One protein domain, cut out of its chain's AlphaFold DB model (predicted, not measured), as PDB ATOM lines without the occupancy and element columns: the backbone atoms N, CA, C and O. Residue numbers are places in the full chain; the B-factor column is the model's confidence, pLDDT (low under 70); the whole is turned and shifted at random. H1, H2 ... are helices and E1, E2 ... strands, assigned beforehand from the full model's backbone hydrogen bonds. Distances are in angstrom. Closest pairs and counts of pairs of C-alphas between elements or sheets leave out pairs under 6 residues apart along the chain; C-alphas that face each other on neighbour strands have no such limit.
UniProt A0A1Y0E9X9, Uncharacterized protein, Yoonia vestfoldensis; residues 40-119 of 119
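What this domain is: This is residues 40 to 119 of the 119 residues of an uncharacterized protein of Yoonia vestfoldensis (UniProt A0A1Y0E9X9). A strongly twisted antiparallel sheet, ordered E1 E2 E4 E3, has H1 packed on one face, making two layers. Residues 40 to 55, with no named element, are tied on by short pairings: 46 to 47 with 78 to 79, 50 to 51 with 71 to 72 of E2. The printed part has 80 residues, ordered E1 E2 H1 E3 E4, class mixed; it is compact, radius of gyration of the C-alphas 11.7 A, spanning 34 by 22 by 19 A.

Where its parts are: E2, residues 64 to 72, spans 26.0 A from (251.029, 377.016, 591.832). E1 is residues 56 to 58, 6.3 A. E4, residues 111 to 118, spans 22.7 A, ending at (252.972, 379.496, 587.089). E3, residues 97 to 105, spans 23.1 A and bends by 60 degrees at residue 100. H1, residues 80 to 91, spans 16.2 A.

How they stand to each other: N 67 of E2 and O 114 of E4 are 2.8 A apart, within hydrogen-bond range, at 152 degrees between directions. Hairpins E1-E2 and E3-E4 have N 56 and O 68 at 2.9 A, N 113 and O 103 at 2.8 A. H1 is on the sheet; its closest C-alphas to E3 are Val 87 and Ala 97, 5.2 A. E2, H1, E3 form a split strand-helix-strand unit, E4 between the strands, its crossover right-handed. In H1 every O i to N i+4 pair is within range.

The domain as a whole: The farthest C-alphas, Gly 94 and Leu 107, are 36.6 A apart. The printed part has no cut and no long link between named elements. Residues 73 to 76 and 106 to 109 have pLDDT under 70.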
ATOM      1  N   VAL A  40     261.413 385.418 588.660       81.06
ATOM      2  CA  VAL A  40     261.345 384.353 587.644       81.06
ATOM      3  C   VAL A  40     262.353 383.275 588.032       81.06
ATOM      4  O   VAL A  40     263.506 383.593 588.331       81.06
ATOM      5  N   ALA A  41     261.923 382.013 588.048       78.44
ATOM      6  CA  ALA A  41     262.726 380.895 588.526       78.44
ATOM      7  C   ALA A  41     264.094 380.867 587.827       78.44
ATOM      8  O   ALA A  41     265.120 380.737 588.484       78.44
ATOM      9  N   GLU A  42     264.138 381.113 586.513       74.44
ATOM     10  CA  GLU A  42     265.375 381.213 585.723       74.44
ATOM     11  C   GLU A  42     266.372 382.259 586.250       74.44
ATOM     12  O   GLU A  42     267.586 382.053 586.173       74.44
ATOM     13  N   GLY A  43     265.868 383.354 586.824       73.12
ATOM     14  CA  GLY A  43     266.655 384.443 587.396       73.12
ATOM     15  C   GLY A  43     267.158 384.184 588.818       73.12
ATOM     16  O   GLY A  43     267.909 385.002 589.351       73.12
ATOM     17  N   GLN A  44     266.775 383.071 589.451       76.31
ATOM     18  CA  GLN A  44     267.247 382.750 590.794       76.31
ATOM     19  C   GLN A  44     268.743 382.398 590.801       76.31
ATOM     20  O   GLN A  44     269.215 381.661 589.925       76.31
ATOM     21  N   PRO A  45     269.500 382.862 591.817       76.19
ATOM     22  CA  PRO A  45     270.885 382.455 591.990       76.19
ATOM     23  C   PRO A  45     270.952 380.949 592.245       76.19
ATOM     24  O   PRO A  45     270.259 380.411 593.114       76.19
ATOM     25  N   ILE A  46     271.807 380.273 591.481       80.00
ATOM     26  CA  ILE A  46     272.011 378.834 591.610       80.00
ATOM     27  C   ILE A  46     272.852 378.564 592.855       80.00
ATOM     28  O   ILE A  46     273.996 379.010 592.957       80.00
ATOM     29  N   SER A  47     272.303 377.785 593.780       78.25
ATOM     30  CA  SER A  47     273.063 377.248 594.904       78.25
ATOM     31  C   SER A  47     273.911 376.058 594.464       78.25
ATOM     32  O   SER A  47     273.434 375.155 593.776       78.25
ATOM     33  N   GLY A  48     275.168 376.040 594.912       70.62
ATOM     34  CA  GLY A  48     276.057 374.880 594.811       70.62
ATOM     35  C   GLY A  48     275.830 373.830 595.905       70.62
ATOM     36  O   GLY A  48     276.629 372.902 596.018       70.62
ATOM     37  N   ALA A  49     274.795 373.981 596.742       75.31
ATOM     38  CA  ALA A  49     274.485 373.015 597.790       75.31
ATOM     39  C   ALA A  49     274.114 371.655 597.183       75.31
ATOM     40  O   ALA A  49     273.320 371.557 596.244       75.31
ATOM     41  N   ALA A  50     274.691 370.591 597.739       76.38
ATOM     42  CA  ALA A  50     274.399 369.237 597.302       76.38
ATOM     43  C   ALA A  50     272.994 368.836 597.768       76.38
ATOM     44  O   ALA A  50     272.683 368.927 598.955       76.38
ATOM     45  N   ILE A  51     272.150 368.356 596.854       81.69
ATOM     46  CA  ILE A  51     270.837 367.826 597.222       81.69
ATOM     47  C   ILE A  51     270.978 366.351 597.592       81.69
ATOM     48  O   ILE A  51     271.502 365.552 596.819       81.69
ATOM     49  N   LEU A  52     270.490 365.986 598.774       81.31
ATOM     50  CA  LEU A  52     270.545 364.620 599.298       81.31
ATOM     51  C   LEU A  52     269.429 363.710 598.799       81.31
ATOM     52  O   LEU A  52     269.503 362.492 598.951       81.31
ATOM     53  N   MET A  53     268.381 364.288 598.228       82.00
ATOM     54  CA  MET A  53     267.254 363.546 597.688       82.00
ATOM     55  C   MET A  53     266.792 364.160 596.379       82.00
ATOM     56  O   MET A  53     266.908 365.362 596.170       82.00
ATOM     57  N   LYS A  54     266.195 363.349 595.506       84.12
ATOM     58  CA  LYS A  54     265.558 363.887 594.306       84.12
ATOM     59  C   LYS A  54     264.455 364.884 594.714       84.12
ATOM     60  O   LYS A  54     263.597 364.490 595.512       84.12
ATOM     61  N   PRO A  55     264.458 366.124 594.186       86.25
ATOM     62  CA  PRO A  55     263.389 367.083 594.430       86.25
ATOM     63  C   PRO A  55     262.040 366.509 594.002       86.25
ATOM     64  O   PRO A  55     261.954 365.806 592.990       86.25
ATOM     65  N   ARG A  56     260.996 366.783 594.781       86.88
ATOM     66  CA  ARG A  56     259.636 366.313 594.506       86.88
ATOM     67  C   ARG A  56     258.685 367.488 594.419       86.88
ATOM     68  O   ARG A  56     258.696 368.332 595.309       86.88
ATOM     69  N   VAL A  57     257.867 367.494 593.372       88.56
ATOM     70  CA  VAL A  57     256.738 368.415 593.252       88.56
ATOM     71  C   VAL A  57     255.631 367.945 594.196       88.56
ATOM     72  O   VAL A  57     255.301 366.760 594.241       88.56
ATOM     73  N   GLU A  58     255.095 368.875 594.970       85.06
ATOM     74  CA  GLU A  58     253.988 368.709 595.902       85.06
ATOM     75  C   GLU A  58     252.951 369.804 595.646       85.06
ATOM     76  O   GLU A  58     253.283 370.856 595.103       85.06
ATOM     77  N   ASP A  59     251.702 369.553 596.043       84.44
ATOM     78  CA  ASP A  59     250.605 370.527 595.958       84.44
ATOM     79  C   ASP A  59     250.455 371.169 594.560       84.44
ATOM     80  O   ASP A  59     250.191 372.361 594.442       84.44
ATOM     81  N   LEU A  60     250.662 370.377 593.495       86.69
ATOM     82  CA  LEU A  60     250.573 370.842 592.110       86.69
ATOM     83  C   LEU A  60     249.139 371.246 591.757       86.69
ATOM     84  O   LEU A  60     248.216 370.431 591.794       86.69
ATOM     85  N   THR A  61     248.999 372.498 591.346       84.19
ATOM     86  CA  THR A  61     247.804 373.099 590.759       84.19
ATOM     87  C   THR A  61     248.170 373.735 589.415       84.19
ATOM     88  O   THR A  61     249.336 373.783 589.030       84.19
ATOM     89  N   ASP A  62     247.176 374.216 588.680       79.38
ATOM     90  CA  ASP A  62     247.345 374.940 587.415       79.38
ATOM     91  C   ASP A  62     247.986 376.333 587.573       79.38
ATOM     92  O   ASP A  62     248.446 376.930 586.591       79.38
ATOM     93  N   GLU A  63     248.024 376.850 588.802       81.88
ATOM     94  CA  GLU A  63     248.536 378.181 589.141       81.88
ATOM     95  C   GLU A  63     249.773 378.140 590.040       81.88
ATOM     96  O   GLU A  63     250.587 379.058 590.003       81.88
ATOM     97  N   SER A  64     249.945 377.095 590.849       85.62
ATOM     98  CA  SER A  64     251.029 377.016 591.832       85.62
ATOM     99  C   SER A  64     251.428 375.586 592.170       85.62
ATOM    100  O   SER A  64     250.657 374.642 591.992       85.62
ATOM    101  N   PHE A  65     252.644 375.421 592.668       88.38
ATOM    102  CA  PHE A  65     253.150 374.152 593.170       88.38
ATOM    103  C   PHE A  65     254.322 374.383 594.114       88.38
ATOM    104  O   PHE A  65     254.971 375.431 594.121       88.38
ATOM    105  N   ASN A  66     254.641 373.352 594.882       88.12
ATOM    106  CA  ASN A  66     255.743 373.367 595.827       88.12
ATOM    107  C   ASN A  66     256.790 372.348 595.387       88.12
ATOM    108  O   ASN A  66     256.453 371.273 594.903       88.12
ATOM    109  N   ILE A  67     258.072 372.636 595.587       89.31
ATOM    110  CA  ILE A  67     259.139 371.645 595.445       89.31
ATOM    111  C   ILE A  67     259.763 371.396 596.809       89.31
ATOM    112  O   ILE A  67     260.360 372.292 597.410       89.31
ATOM    113  N   ARG A  68     259.677 370.149 597.273       89.00
ATOM    114  CA  ARG A  68     260.371 369.678 598.470       89.00
ATOM    115  C   ARG A  68     261.681 369.001 598.102       89.00
ATOM    116  O   ARG A  68     261.718 368.100 597.262       89.00
ATOM    117  N   TYR A  69     262.748 369.391 598.782       87.38
ATOM    118  CA  TYR A  69     264.065 368.778 598.660       87.38
ATOM    119  C   TYR A  69     264.826 368.863 599.987       87.38
ATOM    120  O   TYR A  69     264.431 369.590 600.892       87.38
ATOM    121  N   ILE A  70     265.905 368.097 600.120       86.06
ATOM    122  CA  ILE A  70     266.822 368.167 601.265       86.06
ATOM    123  C   ILE A  70     268.180 368.597 600.735       86.06
ATOM    124  O   ILE A  70     268.728 367.925 599.859       86.06
ATOM    125  N   GLU A  71     268.734 369.675 601.278       80.94
ATOM    126  CA  GLU A  71     270.068 370.165 600.927       80.94
ATOM    127  C   GLU A  71     271.092 369.908 602.047       80.94
ATOM    128  O   GLU A  71     270.824 370.078 603.238       80.94
ATOM    129  N   MET A  72     272.301 369.491 601.663       71.75
ATOM    130  CA  MET A  72     273.472 369.488 602.538       71.75
ATOM    131  C   MET A  72     274.087 370.882 602.549       71.75
ATOM    132  O   MET A  72     274.847 371.250 601.651       71.75
ATOM    133  N   GLY A  73     273.782 371.630 603.606       67.00
ATOM    134  CA  GLY A  73     274.348 372.949 603.870       67.00
ATOM    135  C   GLY A  73     273.372 374.091 603.612       67.00
ATOM    136  O   GLY A  73     272.334 373.921 602.985       67.00
ATOM    137  N   PHE A  74     273.724 375.272 604.118       63.66
ATOM    138  CA  PHE A  74     272.964 376.499 603.901       63.66
ATOM    139  C   PHE A  74     273.519 377.209 602.669       63.66
ATOM    140  O   PHE A  74     274.370 378.090 602.773       63.66
ATOM    141  N   GLY A  75     273.082 376.778 601.488       64.81
ATOM    142  CA  GLY A  75     273.407 377.479 600.250       64.81
ATOM    143  C   GLY A  75     272.668 378.814 600.152       64.81
ATOM    144  O   GLY A  75     271.499 378.917 600.542       64.81
ATOM    145  N   SER A  76     273.337 379.839 599.618       66.19
ATOM    146  CA  SER A  76     272.710 381.112 599.250       66.19
ATOM    147  C   SER A  76     272.126 381.010 597.837       66.19
ATOM    148  O   SER A  76     272.747 381.445 596.867       66.19
ATOM    149  N   GLY A  77     270.963 380.372 597.709       73.62
ATOM    150  CA  GLY A  77     270.244 380.245 596.441       73.62
ATOM    151  C   GLY A  77     269.446 378.952 596.330       73.62
ATOM    152  O   GLY A  77     269.428 378.139 597.253       73.62
ATOM    153  N   THR A  78     268.844 378.738 595.165       82.88
ATOM    154  CA  THR A  78     268.071 377.531 594.858       82.88
ATOM    155  C   THR A  78     268.938 376.557 594.061       82.88
ATOM    156  O   THR A  78     269.599 376.971 593.106       82.88
ATOM    157  N   PRO A  79     268.988 375.264 594.413       84.94
ATOM    158  CA  PRO A  79     269.741 374.286 593.636       84.94
ATOM    159  C   PRO A  79     269.283 374.230 592.172       84.94
ATOM    160  O   PRO A  79     268.081 374.252 591.900       84.94
ATOM    161  N   ALA A  80     270.225 374.080 591.234       84.44
ATOM    162  CA  ALA A  80     269.923 374.078 589.795       84.44
ATOM    163  C   ALA A  80     268.802 373.093 589.431       84.44
ATOM    164  O   ALA A  80     267.839 373.466 588.778       84.44
ATOM    165  N   SER A  81     268.850 371.863 589.949       85.56
ATOM    166  CA  SER A  81     267.829 370.855 589.640       85.56
ATOM    167  C   SER A  81     266.435 371.184 590.179       85.56
ATOM    168  O   SER A  81     265.461 370.655 589.663       85.56
ATOM    169  N   VAL A  82     266.319 372.004 591.230       87.00
ATOM    170  CA  VAL A  82     265.020 372.480 591.739       87.00
ATOM    171  C   VAL A  82     264.480 373.565 590.814       87.00
ATOM    172  O   VAL A  82     263.313 373.526 590.445       87.00
ATOM    173  N   ARG A  83     265.349 374.490 590.398       86.81
ATOM    174  CA  ARG A  83     265.012 375.563 589.464       86.81
ATOM    175  C   ARG A  83     264.581 375.016 588.102       86.81
ATOM    176  O   ARG A  83     263.512 375.364 587.619       86.81
ATOM    177  N   ASP A  84     265.379 374.130 587.510       87.75
ATOM    178  CA  ASP A  84     265.072 373.491 586.226       87.75
ATOM    179  C   ASP A  84     263.781 372.661 586.296       87.75
ATOM    180  O   ASP A  84     262.984 372.672 585.359       87.75
ATOM    181  N   LEU A  85     263.525 371.993 587.429       89.44
ATOM    182  CA  LEU A  85     262.263 371.288 587.651       89.44
ATOM    183  C   LEU A  85     261.073 372.258 587.692       89.44
ATOM    184  O   LEU A  85     260.053 371.973 587.075       89.44
ATOM    185  N   ALA A  86     261.208 373.400 588.371       87.06
ATOM    186  CA  ALA A  86     260.159 374.414 588.430       87.06
ATOM    187  C   ALA A  86     259.841 374.990 587.042       87.06
ATOM    188  O   ALA A  86     258.677 375.056 586.651       87.06
ATOM    189  N   VAL A  87     260.877 375.347 586.277       88.31
ATOM    190  CA  VAL A  87     260.736 375.863 584.906       88.31
ATOM    191  C   VAL A  87     260.058 374.833 584.010       88.31
ATOM    192  O   VAL A  87     259.086 375.158 583.332       88.31
ATOM    193  N   SER A  88     260.514 373.576 584.053       89.62
ATOM    194  CA  SER A  88     259.896 372.494 583.285       89.62
ATOM    195  C   SER A  88     258.425 372.306 583.648       89.62
ATOM    196  O   SER A  88     257.620 372.073 582.753       89.62
ATOM    197  N   GLN A  89     258.064 372.422 584.929       88.88
ATOM    198  CA  GLN A  89     256.696 372.184 585.385       88.88
ATOM    199  C   GLN A  89     255.718 373.243 584.866       88.88
ATOM    200  O   GLN A  89     254.629 372.884 584.430       88.88
ATOM    201  N   CYS A  90     256.092 374.529 584.864       85.69
ATOM    202  CA  CYS A  90     255.243 375.575 584.282       85.69
ATOM    203  C   CYS A  90     255.273 375.585 582.750       85.69
ATOM    204  O   CYS A  90     254.262 375.909 582.124       85.69
ATOM    205  N   ALA A  91     256.392 375.181 582.139       86.75
ATOM    206  CA  ALA A  91     256.505 375.077 580.688       86.75
ATOM    207  C   ALA A  91     255.513 374.058 580.096       86.75
ATOM    208  O   ALA A  91     255.007 374.285 578.998       86.75
ATOM    209  N   GLU A  92     255.160 372.992 580.830       84.88
ATOM    210  CA  GLU A  92     254.089 372.056 580.436       84.88
ATOM    211  C   GLU A  92     252.722 372.744 580.267       84.88
ATOM    212  O   GLU A  92     251.891 372.292 579.481       84.88
ATOM    213  N   PHE A  93     252.508 373.870 580.951       82.19
ATOM    214  CA  PHE A  93     251.302 374.694 580.856       82.19
ATOM    215  C   PHE A  93     251.484 375.934 579.967       82.19
ATOM    216  O   PHE A  93     250.568 376.749 579.862       82.19
ATOM    217  N   GLY A  94     252.650 376.100 579.329       82.31
ATOM    218  CA  GLY A  94     252.986 377.285 578.535       82.31
ATOM    219  C   GLY A  94     253.158 378.562 579.364       82.31
ATOM    220  O   GLY A  94     253.013 379.657 578.822       82.31
ATOM    221  N   LYS A  95     253.437 378.420 580.664       85.25
ATOM    222  CA  LYS A  95     253.596 379.510 581.634       85.25
ATOM    223  C   LYS A  95     255.040 379.595 582.133       85.25
ATOM    224  O   LYS A  95     255.805 378.635 582.027       85.25
ATOM    225  N   ASN A  96     255.405 380.724 582.726       83.44
ATOM    226  CA  ASN A  96     256.698 380.928 583.366       83.44
ATOM    227  C   ASN A  96     256.620 380.591 584.854       83.44
ATOM    228  O   ASN A  96     255.663 380.951 585.537       83.44
ATOM    229  N   ALA A  97     257.657 379.932 585.368       86.06
ATOM    230  CA  ALA A  97     257.777 379.671 586.795       86.06
ATOM    231  C   ALA A  97     258.289 380.913 587.524       86.06
ATOM    232  O   ALA A  97     259.330 381.469 587.168       86.06
ATOM    233  N   VAL A  98     257.589 381.313 588.576       85.50
ATOM    234  CA  VAL A  98     257.940 382.420 589.460       85.50
ATOM    235  C   VAL A  98     258.134 381.880 590.863       85.50
ATOM    236  O   VAL A  98     257.284 381.177 591.394       85.50
ATOM    237  N   PHE A  99     259.279 382.183 591.461       84.06
ATOM    238  CA  PHE A  99     259.573 381.844 592.839       84.06
ATOM    239  C   PHE A  99     258.936 382.854 593.785       84.06
ATOM    240  O   PHE A  99     259.242 384.049 593.730       84.06
ATOM    241  N   THR A 100     258.121 382.347 594.704       82.31
ATOM    242  CA  THR A 100     257.416 383.176 595.683       82.31
ATOM    243  C   THR A 100     258.149 383.185 597.019       82.31
ATOM    244  O   THR A 100     258.440 384.241 597.578       82.31
ATOM    245  N   ALA A 101     258.466 382.006 597.555       80.44
ATOM    246  CA  ALA A 101     259.074 381.877 598.875       80.44
ATOM    247  C   ALA A 101     259.764 380.523 599.051       80.44
ATOM    248  O   ALA A 101     259.509 379.571 598.318       80.44
ATOM    249  N   GLU A 102     260.581 380.393 600.093       81.31
ATOM    250  CA  GLU A 102     261.037 379.094 600.577       81.31
ATOM    251  C   GLU A 102     260.929 379.006 602.095       81.31
ATOM    252  O   GLU A 102     261.059 379.995 602.817       81.31
ATOM    253  N   THR A 103     260.707 377.795 602.592       79.31
ATOM    254  CA  THR A 103     260.794 377.493 604.019       79.31
ATOM    255  C   THR A 103     261.779 376.378 604.262       79.31
ATOM    256  O   THR A 103     261.815 375.394 603.526       79.31
ATOM    257  N   ARG A 104     262.579 376.532 605.317       79.38
ATOM    258  CA  ARG A 104     263.588 375.554 605.719       79.38
ATOM    259  C   ARG A 104     263.197 374.949 607.061       79.38
ATOM    260  O   ARG A 104     263.087 375.645 608.070       79.38
ATOM    261  N   GLY A 105     262.981 373.642 607.073       71.56
ATOM    262  CA  GLY A 105     262.729 372.868 608.277       71.56
ATOM    263  C   GLY A 105     264.033 372.574 609.012       71.56
ATOM    264  O   GLY A 105     264.675 371.561 608.740       71.56
ATOM    265  N   LEU A 106     264.397 373.419 609.982       62.38
ATOM    266  CA  LEU A 106     265.585 373.234 610.838       62.38
ATOM    267  C   LEU A 106     265.577 371.891 611.595       62.38
ATOM    268  O   LEU A 106     266.624 371.292 611.810       62.38
ATOM    269  N   LEU A 107     264.393 371.392 611.964       57.97
ATOM    270  CA  LEU A 107     264.220 370.113 612.667       57.97
ATOM    271  C   LEU A 107     264.142 368.896 611.726       57.97
ATOM    272  O   LEU A 107     264.229 367.763 612.188       57.97
ATOM    273  N   GLN A 108     263.980 369.108 610.417       58.53
ATOM    274  CA  GLN A 108     263.791 368.053 609.415       58.53
ATOM    275  C   GLN A 108     264.998 367.957 608.473       58.53
ATOM    276  O   GLN A 108     264.832 367.957 607.259       58.53
ATOM    277  N   LEU A 109     266.219 367.891 609.012       65.69
ATOM    278  CA  LEU A 109     267.441 367.656 608.220       65.69
ATOM    279  C   LEU A 109     267.675 368.679 607.089       65.69
ATOM    280  O   LEU A 109     268.144 368.297 606.025       65.69
ATOM    281  N   ASN A 110     267.341 369.959 607.282       71.62
ATOM    282  CA  ASN A 110     267.366 370.972 606.213       71.62
ATOM    283  C   ASN A 110     266.461 370.610 605.021       71.62
ATOM    284  O   ASN A 110     266.805 370.837 603.861       71.62
ATOM    285  N   THR A 111     265.284 370.042 605.301       81.12
ATOM    286  CA  THR A 111     264.224 369.944 604.296       81.12
ATOM    287  C   THR A 111     263.800 371.354 603.911       81.12
ATOM    288  O   THR A 111     263.345 372.123 604.758       81.12
ATOM    289  N   VAL A 112     263.933 371.681 602.636       83.19
ATOM    290  CA  VAL A 112     263.492 372.941 602.055       83.19
ATOM    291  C   VAL A 112     262.229 372.687 601.247       83.19
ATOM    292  O   VAL A 112     262.161 371.750 600.448       83.19
ATOM    293  N   LYS A 113     261.219 373.525 601.466       87.62
ATOM    294  CA  LYS A 113     260.042 373.638 600.605       87.62
ATOM    295  C   LYS A 113     260.108 374.979 599.892       87.62
ATOM    296  O   LYS A 113     259.980 376.013 600.545       87.62
ATOM    297  N   ALA A 114     260.324 374.950 598.585       87.06
ATOM    298  CA  ALA A 114     260.267 376.124 597.723       87.06
ATOM    299  C   ALA A 114     258.880 376.216 597.074       87.06
ATOM    300  O   ALA A 114     258.364 375.210 596.598       87.06
ATOM    301  N   TYR A 115     258.294 377.407 597.078       87.12
ATOM    302  CA  TYR A 115     256.959 377.712 596.574       87.12
ATOM    303  C   TYR A 115     257.086 378.436 595.236       87.12
ATOM    304  O   TYR A 115     257.827 379.421 595.141       87.12
ATOM    305  N   TYR A 116     256.357 377.953 594.235       87.31
ATOM    306  CA  TYR A 116     256.354 378.508 592.890       87.31
ATOM    307  C   TYR A 116     254.938 378.752 592.386       87.31
ATOM    308  O   TYR A 116     254.011 377.998 592.682       87.31
ATOM    309  N   GLU A 117     254.811 379.782 591.563       86.75
ATOM    310  CA  GLU A 117     253.613 380.116 590.806       86.75
ATOM    311  C   GLU A 117     253.904 380.003 589.307       86.75
ATOM    312  O   GLU A 117     255.003 380.319 588.849       86.75
ATOM    313  N   CYS A 118     252.925 379.527 588.543       85.75
ATOM    314  CA  CYS A 118     252.972 379.496 587.089       85.75
ATOM    315  C   CYS A 118     252.122 380.642 586.539       85.75
ATOM    316  O   CYS A 118     250.891 380.597 586.644       85.75
ATOM    317  N   ILE A 119     252.776 381.624 585.909       82.12
ATOM    318  CA  ILE A 119     252.130 382.801 585.299       82.12
ATOM    319  C   ILE A 119     252.412 382.943 583.806       82.12
ATOM    320  O   ILE A 119     253.543 382.641 583.362       82.12
TER     321      ILE A 119